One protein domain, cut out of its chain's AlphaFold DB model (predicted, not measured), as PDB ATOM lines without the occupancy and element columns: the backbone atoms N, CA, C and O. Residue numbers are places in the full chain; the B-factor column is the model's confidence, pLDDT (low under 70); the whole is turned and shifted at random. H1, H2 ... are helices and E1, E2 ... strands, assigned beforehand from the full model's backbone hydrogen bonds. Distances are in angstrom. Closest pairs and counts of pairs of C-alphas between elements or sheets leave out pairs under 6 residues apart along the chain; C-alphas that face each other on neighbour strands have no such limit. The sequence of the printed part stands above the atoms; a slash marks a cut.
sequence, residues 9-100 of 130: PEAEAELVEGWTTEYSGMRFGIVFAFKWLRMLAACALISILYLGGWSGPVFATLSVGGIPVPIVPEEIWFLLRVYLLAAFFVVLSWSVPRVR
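Overview. This is residues 9 to 100 of the 130 residues of the protein "NADH-quinone oxidoreductase subunit H" of Euryarchaeota archaeon (UniProt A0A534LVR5). Two long helices, H2 and H3, cross as a lopsided X, meeting through residues 39 to 47 of H2 and residues 78 to 86 of H3. A small hairpin, E1 and E2, makes one far end of the rod, and short H1 with residues 9 to 17 makes the other. The printed part has 92 residues, with three named helices and two named strands in the order H1, H2, E1, E2, H3; the two-stranded sheet is antiparallel and the class is mostly helix. The whole is extended, with a radius of gyration of the C-alphas of 19.5 A, and spans 65 by 31 by 19 A.

Arrangement. H1, residues 18 to 22, is close to but not clearly touching H2, residues 25 to 50; their closest C-alphas, of Thr 20 and Phe 28, are 7.0 A apart. H2 touches H3, residues 74 to 95, with residues 39 to 47 alone, and H3 touches it with residues 78 to 86 alone. Their closest C-alphas, of Cys 43 and Val 82, are 5.5 A apart, and they run opposite ways at a steep tilt of 67 degrees. E1, residues 61 to 64, and E2, residues 67 to 70, form an antiparallel hairpin at 140 degrees, with N 62 and O 69 at 2.8 A. E1 and H3 are apart, as are H1 and H3. Every O i to N i+4 pair is within hydrogen-bond range in H2 and H3; H1 has 0 of 1, but 2 of 2 O i to N i+3 pairs.

Along the chain. H1 begins at C-alpha 18 (-31.404, -1.786, 14.536). H2 is 38.2 A long and ends at C-alpha 50 (-11.663, 25.633, 21.409). H3 is 31.6 A long and ends at C-alpha 95 (-16.808, 5.513, 32.152). H1, E1 and E2 measure 8.2 A, 9.2 A and 9.7 A.

Size, cuts and confidence. The two C-alphas farthest apart, of Leu 15 and Gly 66, are 65.9 A apart. The printed part has no cut and no long link. Residues 91 to 97, of which 91 to 95 belong to H3, stand free. Mean pLDDT of the printed part is 78.4; residues 9 to 17, 56 to 66 and 68 to 72 are under 70.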
ATOM      1  N   PRO A   9     -30.410   5.105  18.640       58.59
ATOM      2  CA  PRO A   9     -30.988   4.400  17.488       58.59
ATOM      3  C   PRO A   9     -30.624   2.910  17.435       58.59
ATOM      4  O   PRO A   9     -31.330   2.126  16.809       58.59
ATOM      5  N   GLU A  10     -29.505   2.531  18.055       57.06
ATOM      6  CA  GLU A  10     -29.009   1.152  18.131       57.06
ATOM      7  C   GLU A  10     -29.552   0.448  19.392       57.06
ATOM      8  O   GLU A  10     -29.806  -0.754  19.369       57.06
ATOM      9  N   ALA A  11     -29.824   1.210  20.463       53.53
ATOM     10  CA  ALA A  11     -30.323   0.709  21.747       53.53
ATOM     11  C   ALA A  11     -31.853   0.509  21.832       53.53
ATOM     12  O   ALA A  11     -32.301  -0.386  22.543       53.53
ATOM     13  N   GLU A  12     -32.688   1.275  21.116       51.56
ATOM     14  CA  GLU A  12     -34.149   1.013  21.093       51.56
ATOM     15  C   GLU A  12     -34.533  -0.243  20.286       51.56
ATOM     16  O   GLU A  12     -35.680  -0.685  20.315       51.56
ATOM     17  N   ALA A  13     -33.562  -0.857  19.609       49.12
ATOM     18  CA  ALA A  13     -33.728  -2.061  18.808       49.12
ATOM     19  C   ALA A  13     -33.122  -3.317  19.463       49.12
ATOM     20  O   ALA A  13     -32.861  -4.286  18.760       49.12
ATOM     21  N   GLU A  14     -32.906  -3.332  20.786       48.22
ATOM     22  CA  GLU A  14     -32.190  -4.368  21.569       48.22
ATOM     23  C   GLU A  14     -32.725  -5.833  21.496       48.22
ATOM     24  O   GLU A  14     -32.358  -6.669  22.319       48.22
ATOM     25  N   LEU A  15     -33.518  -6.209  20.482       58.31
ATOM     26  CA  LEU A  15     -33.699  -7.605  20.053       58.31
ATOM     27  C   LEU A  15     -32.962  -7.968  18.743       58.31
ATOM     28  O   LEU A  15     -32.680  -9.145  18.540       58.31
ATOM     29  N   VAL A  16     -32.620  -7.006  17.876       54.59
ATOM     30  CA  VAL A  16     -31.880  -7.179  16.605       54.59
ATOM     31  C   VAL A  16     -31.269  -5.812  16.255       54.59
ATOM     32  O   VAL A  16     -32.069  -4.925  16.012       54.59
ATOM     33  N   GLU A  17     -29.928  -5.661  16.253       64.00
ATOM     34  CA  GLU A  17     -29.006  -4.502  15.973       64.00
ATOM     35  C   GLU A  17     -29.492  -3.264  15.136       64.00
ATOM     36  O   GLU A  17     -28.758  -2.631  14.371       64.00
ATOM     37  N   GLY A  18     -30.743  -2.848  15.280       74.69
ATOM     38  CA  GLY A  18     -31.404  -1.786  14.536       74.69
ATOM     39  C   GLY A  18     -31.288  -1.920  13.018       74.69
ATOM     40  O   GLY A  18     -31.231  -3.006  12.436       74.69
ATOM     41  N   TRP A  19     -31.207  -0.755  12.378       74.06
ATOM     42  CA  TRP A  19     -31.050  -0.595  10.932       74.06
ATOM     43  C   TRP A  19     -29.742  -1.180  10.389       74.06
ATOM     44  O   TRP A  19     -29.628  -1.403   9.189       74.06
ATOM     45  N   THR A  20     -28.740  -1.441  11.237       77.06
ATOM     46  CA  THR A  20     -27.466  -2.002  10.766       77.06
ATOM     47  C   THR A  20     -27.601  -3.455  10.311       77.06
ATOM     48  O   THR A  20     -26.815  -3.895   9.474       77.06
ATOM     49  N   THR A  21     -28.655  -4.154  10.747       74.62
ATOM     50  CA  THR A  21     -28.961  -5.535  10.335       74.62
ATOM     51  C   THR A  21     -29.417  -5.666   8.885       74.62
ATOM     52  O   THR A  21     -29.294  -6.734   8.288       74.62
ATOM     53  N   GLU A  22     -29.870  -4.569   8.281       81.81
ATOM     54  CA  GLU A  22     -30.235  -4.513   6.864       81.81
ATOM     55  C   GLU A  22     -29.001  -4.450   5.943       81.81
ATOM     56  O   GLU A  22     -29.105  -4.657   4.731       81.81
ATOM     57  N   TYR A  23     -27.812  -4.183   6.497       81.25
ATOM     58  CA  TYR A  23     -26.575  -4.018   5.740       81.25
ATOM     59  C   TYR A  23     -25.610  -5.176   6.009       81.25
ATOM     60  O   TYR A  23     -25.267  -5.471   7.147       81.25
ATOM     61  N   SER A  24     -25.095  -5.800   4.945       84.00
ATOM     62  CA  SER A  24     -24.110  -6.885   5.041       84.00
ATOM     63  C   SER A  24     -22.827  -6.591   4.253       84.00
ATOM     64  O   SER A  24     -22.787  -5.743   3.349       84.00
ATOM     65  N   GLY A  25     -21.742  -7.279   4.626       87.69
ATOM     66  CA  GLY A  25     -20.450  -7.234   3.938       87.69
ATOM     67  C   GLY A  25     -19.850  -5.826   3.847       87.69
ATOM     68  O   GLY A  25     -19.630  -5.151   4.852       87.69
ATOM     69  N   MET A  26     -19.577  -5.365   2.626       89.75
ATOM     70  CA  MET A  26     -18.893  -4.087   2.389       89.75
ATOM     71  C   MET A  26     -19.746  -2.863   2.744       89.75
ATOM     72  O   MET A  26     -19.207  -1.845   3.176       89.75
ATOM     73  N   ARG A  27     -21.079  -2.959   2.619       85.94
ATOM     74  CA  ARG A  27     -21.984  -1.856   2.986       85.94
ATOM     75  C   ARG A  27     -21.976  -1.617   4.495       85.94
ATOM     76  O   ARG A  27     -21.889  -0.469   4.921       85.94
ATOM     77  N   PHE A  28     -21.961  -2.694   5.279       85.25
ATOM     78  CA  PHE A  28     -21.770  -2.627   6.728       85.25
ATOM     79  C   PHE A  28     -20.423  -1.983   7.088       85.25
ATOM     80  O   PHE A  28     -20.371  -1.056   7.897       85.25
ATOM     81  N   GLY A  29     -19.338  -2.401   6.422       87.56
ATOM     82  CA  GLY A  29     -18.000  -1.845   6.654       87.56
ATOM     83  C   GLY A  29     -17.919  -0.330   6.432       87.56
ATOM     84  O   GLY A  29     -17.329   0.379   7.246       87.56
ATOM     85  N   ILE A  30     -18.557   0.187   5.377       89.62
ATOM     86  CA  ILE A  30     -18.595   1.629   5.087       89.62
ATOM     87  C   ILE A  30     -19.385   2.382   6.162       89.62
ATOM     88  O   ILE A  30     -18.910   3.394   6.674       89.62
ATOM     89  N   VAL A  31     -20.562   1.879   6.543       85.44
ATOM     90  CA  VAL A  31     -21.386   2.476   7.604       85.44
ATOM     91  C   VAL A  31     -20.611   2.560   8.922       85.44
ATOM     92  O   VAL A  31     -20.584   3.612   9.564       85.44
ATOM     93  N   PHE A  32     -19.918   1.484   9.296       83.50
ATOM     94  CA  PHE A  32     -19.099   1.449  10.503       83.50
ATOM     95  C   PHE A  32     -17.915   2.421  10.423       83.50
ATOM     96  O   PHE A  32     -17.679   3.188  11.357       83.50
ATOM     97  N   ALA A  33     -17.211   2.468   9.288       88.25
ATOM     98  CA  ALA A  33     -16.127   3.421   9.066       88.25
ATOM     99  C   ALA A  33     -16.610   4.878   9.189       88.25
ATOM    100  O   ALA A  33     -15.943   5.699   9.818       88.25
ATOM    101  N   PHE A  34     -17.801   5.197   8.675       89.00
ATOM    102  CA  PHE A  34     -18.402   6.523   8.821       89.00
ATOM    103  C   PHE A  34     -18.747   6.873  10.274       89.00
ATOM    104  O   PHE A  34     -18.584   8.036  10.652       89.00
ATOM    105  N   LYS A  35     -19.169   5.912  11.113       84.12
ATOM    106  CA  LYS A  35     -19.376   6.159  12.557       84.12
ATOM    107  C   LYS A  35     -18.080   6.668  13.212       84.12
ATOM    108  O   LYS A  35     -18.107   7.671  13.931       84.12
ATOM    109  N   TRP A  36     -16.942   6.048  12.892       86.06
ATOM    110  CA  TRP A  36     -15.621   6.463  13.385       86.06
ATOM    111  C   TRP A  36     -15.128   7.773  12.772       86.06
ATOM    112  O   TRP A  36     -14.617   8.639  13.484       86.06
ATOM    113  N   LEU A  37     -15.346   7.969  11.473       91.12
ATOM    114  CA  LEU A  37     -14.967   9.202  10.793       91.12
ATOM    115  C   LEU A  37     -15.730  10.413  11.351       91.12
ATOM    116  O   LEU A  37     -15.124  11.449  11.608       91.12
ATOM    117  N   ARG A  38     -17.040  10.277  11.616       89.75
ATOM    118  CA  ARG A  38     -17.860  11.327  12.255       89.75
ATOM    119  C   ARG A  38     -17.306  11.723  13.625       89.75
ATOM    120  O   ARG A  38     -17.364  12.895  13.988       89.75
ATOM    121  N   MET A  39     -16.786  10.764  14.392       88.25
ATOM    122  CA  MET A  39     -16.155  11.038  15.685       88.25
ATOM    123  C   MET A  39     -14.850  11.822  15.521       88.25
ATOM    124  O   MET A  39     -14.677  12.841  16.189       88.25
ATOM    125  N   LEU A  40     -13.963  11.393  14.620       90.69
ATOM    126  CA  LEU A  40     -12.706  12.101  14.355       90.69
ATOM    127  C   LEU A  40     -12.948  13.518  13.822       90.69
ATOM    128  O   LEU A  40     -12.321  14.460  14.299       90.69
ATOM    129  N   ALA A  41     -13.906  13.692  12.910       91.94
ATOM    130  CA  ALA A  41     -14.298  15.002  12.392       91.94
ATOM    131  C   ALA A  41     -14.821  15.934  13.499       91.94
ATOM    132  O   ALA A  41     -14.452  17.106  13.550       91.94
ATOM    133  N   ALA A  42     -15.632  15.422  14.430       91.12
ATOM    134  CA  ALA A  42     -16.089  16.201  15.580       91.12
ATOM    135  C   ALA A  42     -14.933  16.578  16.527       91.12
ATOM    136  O   ALA A  42     -14.867  17.716  16.987       91.12
ATOM    137  N   CYS A  43     -13.983  15.667  16.774       91.50
ATOM    138  CA  CYS A  43     -12.783  15.967  17.565       91.50
ATOM    139  C   CYS A  43     -11.917  17.042  16.894       91.50
ATOM    140  O   CYS A  43     -11.433  17.951  17.567       91.50
ATOM    141  N   ALA A  44     -11.770  16.982  15.568       91.62
ATOM    142  CA  ALA A  44     -11.083  18.000  14.781       91.62
ATOM    143  C   ALA A  44     -11.757  19.375  14.906       91.62
ATOM    144  O   ALA A  44     -11.075  20.361  15.180       91.62
ATOM    145  N   LEU A  45     -13.088  19.446  14.793       92.88
ATOM    146  CA  LEU A  45     -13.841  20.692  14.978       92.88
ATOM    147  C   LEU A  45     -13.656  21.278  16.382       92.88
ATOM    148  O   LEU A  45     -13.380  22.468  16.515       92.88
ATOM    149  N   ILE A  46     -13.746  20.448  17.425       91.31
ATOM    150  CA  ILE A  46     -13.524  20.887  18.812       91.31
ATOM    151  C   ILE A  46     -12.092  21.406  18.985       91.31
ATOM    152  O   ILE A  46     -11.883  22.459  19.590       91.31
ATOM    153  N   SER A  47     -11.108  20.708  18.409       91.12
ATOM    154  CA  SER A  47      -9.707  21.120  18.472       91.12
ATOM    155  C   SER A  47      -9.478  22.491  17.834       91.12
ATOM    156  O   SER A  47      -8.724  23.292  18.380       91.12
ATOM    157  N   ILE A  48     -10.115  22.772  16.693       91.38
ATOM    158  CA  ILE A  48      -9.973  24.051  15.977       91.38
ATOM    159  C   ILE A  48     -10.677  25.181  16.730       91.38
ATOM    160  O   ILE A  48     -10.086  26.236  16.930       91.38
ATOM    161  N   LEU A  49     -11.922  24.958  17.160       89.94
ATOM    162  CA  LEU A  49     -12.759  26.007  17.747       89.94
ATOM    163  C   LEU A  49     -12.345  26.388  19.172       89.94
ATOM    164  O   LEU A  49     -12.455  27.554  19.537       89.94
ATOM    165  N   TYR A  50     -11.886  25.422  19.974       87.88
ATOM    166  CA  TYR A  50     -11.663  25.633  21.409       87.88
ATOM    167  C   TYR A  50     -10.212  25.426  21.860       87.88
ATOM    168  O   TYR A  50      -9.789  26.073  22.812       87.88
ATOM    169  N   LEU A  51      -9.438  24.549  21.207       83.75
ATOM    170  CA  LEU A  51      -8.067  24.208  21.634       83.75
ATOM    171  C   LEU A  51      -6.970  24.885  20.787       83.75
ATOM    172  O   LEU A  51      -5.796  24.534  20.909       83.75
ATOM    173  N   GLY A  52      -7.326  25.851  19.934       80.88
ATOM    174  CA  GLY A  52      -6.365  26.633  19.142       80.88
ATOM    175  C   GLY A  52      -5.879  25.961  17.853       80.88
ATOM    176  O   GLY A  52      -4.988  26.485  17.190       80.88
ATOM    177  N   GLY A  53      -6.460  24.824  17.458       81.00
ATOM    178  CA  GLY A  53      -6.192  24.181  16.172       81.00
ATOM    179  C   GLY A  53      -4.724  23.798  15.993       81.00
ATOM    180  O   GLY A  53      -4.268  22.811  16.574       81.00
ATOM    181  N   TRP A  54      -4.013  24.568  15.166       79.19
ATOM    182  CA  TRP A  54      -2.639  24.308  14.716       79.19
ATOM    183  C   TRP A  54      -1.577  25.015  15.563       79.19
ATOM    184  O   TRP A  54      -0.406  24.660  15.498       79.19
ATOM    185  N   SER A  55      -1.964  25.974  16.410       70.81
ATOM    186  CA  SER A  55      -1.000  26.723  17.216       70.81
ATOM    187  C   SER A  55      -0.453  25.850  18.349       70.81
ATOM    188  O   SER A  55      -1.104  25.632  19.371       70.81
ATOM    189  N   GLY A  56       0.721  25.258  18.151       68.38
ATOM    190  CA  GLY A  56       1.482  24.569  19.193       68.38
ATOM    191  C   GLY A  56       2.403  25.544  19.934       68.38
ATOM    192  O   GLY A  56       2.816  26.550  19.355       68.38
ATOM    193  N   PRO A  57       2.752  25.292  21.205       63.56
ATOM    194  CA  PRO A  57       3.804  26.058  21.857       63.56
ATOM    195  C   PRO A  57       5.135  25.818  21.126       63.56
ATOM    196  O   PRO A  57       5.675  24.710  21.115       63.56
ATOM    197  N   VAL A  58       5.653  26.864  20.481       63.09
ATOM    198  CA  VAL A  58       6.929  26.830  19.759       63.09
ATOM    199  C   VAL A  58       8.059  26.890  20.786       63.09
ATOM    200  O   VAL A  58       8.585  27.952  21.102       63.09
ATOM    201  N   PHE A  59       8.386  25.745  21.385       58.22
ATOM    202  CA  PHE A  59       9.427  25.662  22.415       58.22
ATOM    203  C   PHE A  59      10.847  25.648  21.841       58.22
ATOM    204  O   PHE A  59      11.795  25.992  22.542       58.22
ATOM    205  N   ALA A  60      11.008  25.252  20.578       57.91
ATOM    206  CA  ALA A  60      12.303  25.213  19.921       57.91
ATOM    207  C   ALA A  60      12.145  25.405  18.411       57.91
ATOM    208  O   ALA A  60      11.351  24.723  17.755       57.91
ATOM    209  N   THR A  61      12.934  26.331  17.878       60.84
ATOM    210  CA  THR A  61      12.937  26.709  16.469       60.84
ATOM    211  C   THR A  61      14.329  26.450  15.918       60.84
ATOM    212  O   THR A  61      15.309  27.010  16.405       60.84
ATOM    213  N   LEU A  62      14.426  25.573  14.926       60.59
ATOM    214  CA  LEU A  62      15.658  25.275  14.211       60.59
ATOM    215  C   LEU A  62      15.729  26.214  12.999       60.59
ATOM    216  O   LEU A  62      14.836  26.224  12.156       60.59
ATOM    217  N   SER A  63      16.769  27.048  12.933       59.59
ATOM    218  CA  SER A  63      16.996  27.911  11.771       59.59
ATOM    219  C   SER A  63      17.616  27.080  10.654       59.59
ATOM    220  O   SER A  63      18.777  26.679  10.747       59.59
ATOM    221  N   VAL A  64      16.847  26.816   9.600       62.78
ATOM    222  CA  VAL A  64      17.356  26.210   8.364       62.78
ATOM    223  C   VAL A  64      17.409  27.319   7.319       62.78
ATOM    224  O   VAL A  64      16.381  27.834   6.892       62.78
ATOM    225  N   GLY A  65      18.618  27.747   6.943       64.94
ATOM    226  CA  GLY A  65      18.810  28.764   5.900       64.94
ATOM    227  C   GLY A  65      18.285  30.167   6.239       64.94
ATOM    228  O   GLY A  65      17.958  30.921   5.330       64.94
ATOM    229  N   GLY A  66      18.182  30.525   7.525       68.50
ATOM    230  CA  GLY A  66      17.663  31.827   7.969       68.50
ATOM    231  C   GLY A  66      16.146  31.869   8.168       68.50
ATOM    232  O   GLY A  66      15.629  32.885   8.628       68.50
ATOM    233  N   ILE A  67      15.441  30.769   7.881       70.19
ATOM    234  CA  ILE A  67      14.015  30.620   8.172       70.19
ATOM    235  C   ILE A  67      13.877  29.876   9.507       70.19
ATOM    236  O   ILE A  67      14.396  28.761   9.640       70.19
ATOM    237  N   PRO A  68      13.195  30.459  10.506       65.44
ATOM    238  CA  PRO A  68      12.884  29.764  11.740       65.44
ATOM    239  C   PRO A  68      11.838  28.670  11.464       65.44
ATOM    240  O   PRO A  68      10.682  28.989  11.198       65.44
ATOM    241  N   VAL A  69      12.223  27.392  11.527       65.00
ATOM    242  CA  VAL A  69      11.293  26.256  11.404       65.00
ATOM    243  C   VAL A  69      11.105  25.614  12.783       65.00
ATOM    244  O   VAL A  69      12.098  25.250  13.420       65.00
ATOM    245  N   PRO A  70       9.873  25.484  13.303       66.06
ATOM    246  CA  PRO A  70       9.641  24.790  14.566       66.06
ATOM    247  C   PRO A  70      10.084  23.321  14.465       66.06
ATOM    248  O   PRO A  70       9.853  22.664  13.453       66.06
ATOM    249  N   ILE A  71      10.722  22.789  15.518       66.25
ATOM    250  CA  ILE A  71      11.232  21.397  15.541       66.25
ATOM    251  C   ILE A  71      10.108  20.373  15.336       66.25
ATOM    252  O   ILE A  71      10.324  19.306  14.764       66.25
ATOM    253  N   VAL A  72       8.907  20.703  15.807       67.94
ATOM    254  CA  VAL A  72       7.706  19.896  15.615       67.94
ATOM    255  C   VAL A  72       6.789  20.643  14.645       67.94
ATOM    256  O   VAL A  72       6.362  21.748  14.991       67.94
ATOM    257  N   PRO A  73       6.476  20.062  13.471       74.31
ATOM    258  CA  PRO A  73       5.510  20.628  12.538       74.31
ATOM    259  C   PRO A  73       4.160  20.894  13.212       74.31
ATOM    260  O   PRO A  73       3.698  20.118  14.057       74.31
ATOM    261  N   GLU A  74       3.519  21.997  12.841       74.50
ATOM    262  CA  GLU A  74       2.241  22.450  13.406       74.50
ATOM    263  C   GLU A  74       1.120  21.417  13.186       74.50
ATOM    264  O   GLU A  74       0.222  21.245  14.016       74.50
ATOM    265  N   GLU A  75       1.229  20.629  12.117       79.94
ATOM    266  CA  GLU A  75       0.311  19.553  11.763       79.94
ATOM    267  C   GLU A  75       0.342  18.412  12.787       79.94
ATOM    268  O   GLU A  75      -0.695  17.819  13.097       79.94
ATOM    269  N   ILE A  76       1.515  18.117  13.360       83.25
ATOM    270  CA  ILE A  76       1.656  17.067  14.380       83.25
ATOM    271  C   ILE A  76       0.947  17.492  15.666       83.25
ATOM    272  O   ILE A  76       0.290  16.667  16.301       83.25
ATOM    273  N   TRP A  77       1.006  18.775  16.028       82.38
ATOM    274  CA  TRP A  77       0.283  19.304  17.187       82.38
ATOM    275  C   TRP A  77      -1.228  19.210  17.022       82.38
ATOM    276  O   TRP A  77      -1.932  18.834  17.964       82.38
ATOM    277  N   PHE A  78      -1.723  19.502  15.821       85.75
ATOM    278  CA  PHE A  78      -3.133  19.333  15.506       85.75
ATOM    279  C   PHE A  78      -3.564  17.865  15.619       85.75
ATOM    280  O   PHE A  78      -4.526  17.555  16.326       85.75
ATOM    281  N   LEU A  79      -2.822  16.947  14.989       89.00
ATOM    282  CA  LEU A  79      -3.111  15.513  15.060       89.00
ATOM    283  C   LEU A  79      -3.073  14.999  16.499       89.00
ATOM    284  O   LEU A  79      -3.974  14.270  16.910       89.00
ATOM    285  N   LEU A  80      -2.084  15.414  17.289       89.19
ATOM    286  CA  LEU A  80      -1.955  15.021  18.688       89.19
ATOM    287  C   LEU A  80      -3.177  15.451  19.509       89.19
ATOM    288  O   LEU A  80      -3.727  14.635  20.244       89.19
ATOM    289  N   ARG A  81      -3.671  16.685  19.344       87.38
ATOM    290  CA  ARG A  81      -4.900  17.150  20.019       87.38
ATOM    291  C   ARG A  81      -6.127  16.353  19.595       87.38
ATOM    292  O   ARG A  81      -6.920  15.964  20.451       87.38
ATOM    293  N   VAL A  82      -6.271  16.076  18.298       91.69
ATOM    294  CA  VAL A  82      -7.381  15.270  17.769       91.69
ATOM    295  C   VAL A  82      -7.350  13.860  18.357       91.69
ATOM    296  O   VAL A  82      -8.383  13.382  18.823       91.69
ATOM    297  N   TYR A  83      -6.183  13.210  18.392       91.31
ATOM    298  CA  TYR A  83      -6.030  11.871  18.966       91.31
ATOM    299  C   TYR A  83      -6.239  11.855  20.482       91.31
ATOM    300  O   TYR A  83      -6.887  10.938  20.982       91.31
ATOM    301  N   LEU A  84      -5.766  12.868  21.212       91.69
ATOM    302  CA  LEU A  84      -6.027  12.998  22.648       91.69
ATOM    303  C   LEU A  84      -7.523  13.172  22.938       91.69
ATOM    304  O   LEU A  84      -8.052  12.503  23.822       91.69
ATOM    305  N   LEU A  85      -8.222  14.018  22.172       91.38
ATOM    306  CA  LEU A  85      -9.675  14.168  22.280       91.38
ATOM    307  C   LEU A  85     -10.397  12.867  21.917       91.38
ATOM    308  O   LEU A  85     -11.303  12.452  22.635       91.38
ATOM    309  N   ALA A  86      -9.982  12.190  20.847       90.94
ATOM    310  CA  ALA A  86     -10.560  10.909  20.457       90.94
ATOM    311  C   ALA A  86     -10.372   9.850  21.556       90.94
ATOM    312  O   ALA A  86     -11.333   9.174  21.916       90.94
ATOM    313  N   ALA A  87      -9.176   9.752  22.143       90.88
ATOM    314  CA  ALA A  87      -8.898   8.867  23.271       90.88
ATOM    315  C   ALA A  87      -9.762   9.222  24.490       90.88
ATOM    316  O   ALA A  87     -10.362   8.333  25.091       90.88
ATOM    317  N   PHE A  88      -9.908  10.512  24.804       90.38
ATOM    318  CA  PHE A  88     -10.797  10.984  25.865       90.38
ATOM    319  C   PHE A  88     -12.251  10.551  25.632       90.38
ATOM    320  O   PHE A  88     -12.874   9.995  26.533       90.38
ATOM    321  N   PHE A  89     -12.785  10.725  24.422       86.50
ATOM    322  CA  PHE A  89     -14.140  10.281  24.082       86.50
ATOM    323  C   PHE A  89     -14.301   8.753  24.131       86.50
ATOM    324  O   PHE A  89     -15.362   8.265  24.523       86.50
ATOM    325  N   VAL A  90     -13.265   7.982  23.778       88.00
ATOM    326  CA  VAL A  90     -13.279   6.517  23.939       88.00
ATOM    327  C   VAL A  90     -13.323   6.135  25.417       88.00
ATOM    328  O   VAL A  90     -14.164   5.325  25.800       88.00
ATOM    329  N   VAL A  91     -12.492   6.742  26.264       88.75
ATOM    330  CA  VAL A  91     -12.512   6.482  27.713       88.75
ATOM    331  C   VAL A  91     -13.857   6.886  28.317       88.75
ATOM    332  O   VAL A  91     -14.440   6.122  29.082       88.75
ATOM    333  N   LEU A  92     -14.410   8.029  27.909       85.62
ATOM    334  CA  LEU A  92     -15.722   8.495  28.358       85.62
ATOM    335  C   LEU A  92     -16.832   7.491  28.021       85.62
ATOM    336  O   LEU A  92     -17.728   7.280  28.836       85.62
ATOM    337  N   SER A  93     -16.737   6.815  26.869       81.31
ATOM    338  CA  SER A  93     -17.687   5.756  26.500       81.31
ATOM    339  C   SER A  93     -17.618   4.516  27.394       81.31
ATOM    340  O   SER A  93     -18.586   3.765  27.468       81.31
ATOM    341  N   TRP A  94     -16.497   4.303  28.087       80.00
ATOM    342  CA  TRP A  94     -16.350   3.237  29.080       80.00
ATOM    343  C   TRP A  94     -16.734   3.692  30.489       80.00
ATOM    344  O   TRP A  94     -17.175   2.877  31.293       80.00
ATOM    345  N   SER A  95     -16.563   4.977  30.808       83.81
ATOM    346  CA  SER A  95     -16.808   5.513  32.152       83.81
ATOM    347  C   SER A  95     -18.265   5.891  32.418       83.81
ATOM    348  O   SER A  95     -18.687   5.883  33.573       83.81
ATOM    349  N   VAL A  96     -19.034   6.261  31.390       81.12
ATOM    350  CA  VAL A  96     -20.403   6.763  31.572       81.12
ATOM    351  C   VAL A  96     -21.418   5.631  31.384       81.12
ATOM    352  O   VAL A  96     -21.430   4.997  30.326       81.12
ATOM    353  N   PRO A  97     -22.297   5.372  32.376       77.31
ATOM    354  CA  PRO A  97     -23.368   4.397  32.218       77.31
ATOM    355  C   PRO A  97     -24.351   4.855  31.137       77.31
ATOM    356  O   PRO A  97     -24.520   6.048  30.884       77.31
ATOM    357  N   ARG A  98     -25.024   3.898  30.498       76.69
ATOM    358  CA  ARG A  98     -26.026   4.180  29.461       76.69
ATOM    359  C   ARG A  98     -27.123   5.104  30.007       76.69
ATOM    360  O   ARG A  98     -27.643   4.871  31.097       76.69
ATOM    361  N   VAL A  99     -27.475   6.137  29.242       77.56
ATOM    362  CA  VAL A  99     -28.465   7.156  29.628       77.56
ATOM    363  C   VAL A  99     -29.710   7.007  28.757       77.56
ATOM    364  O   VAL A  99     -29.606   6.770  27.556       77.56
ATOM    365  N   ARG A 100     -30.900   7.155  29.350       82.62
ATOM    366  CA  ARG A 100     -32.176   7.064  28.622       82.62
ATOM    367  C   ARG A 100     -32.407   8.292  27.733       82.62
ATOM    368  O   ARG A 100     -32.041   9.406  28.118       82.62
TER     369      ARG A 100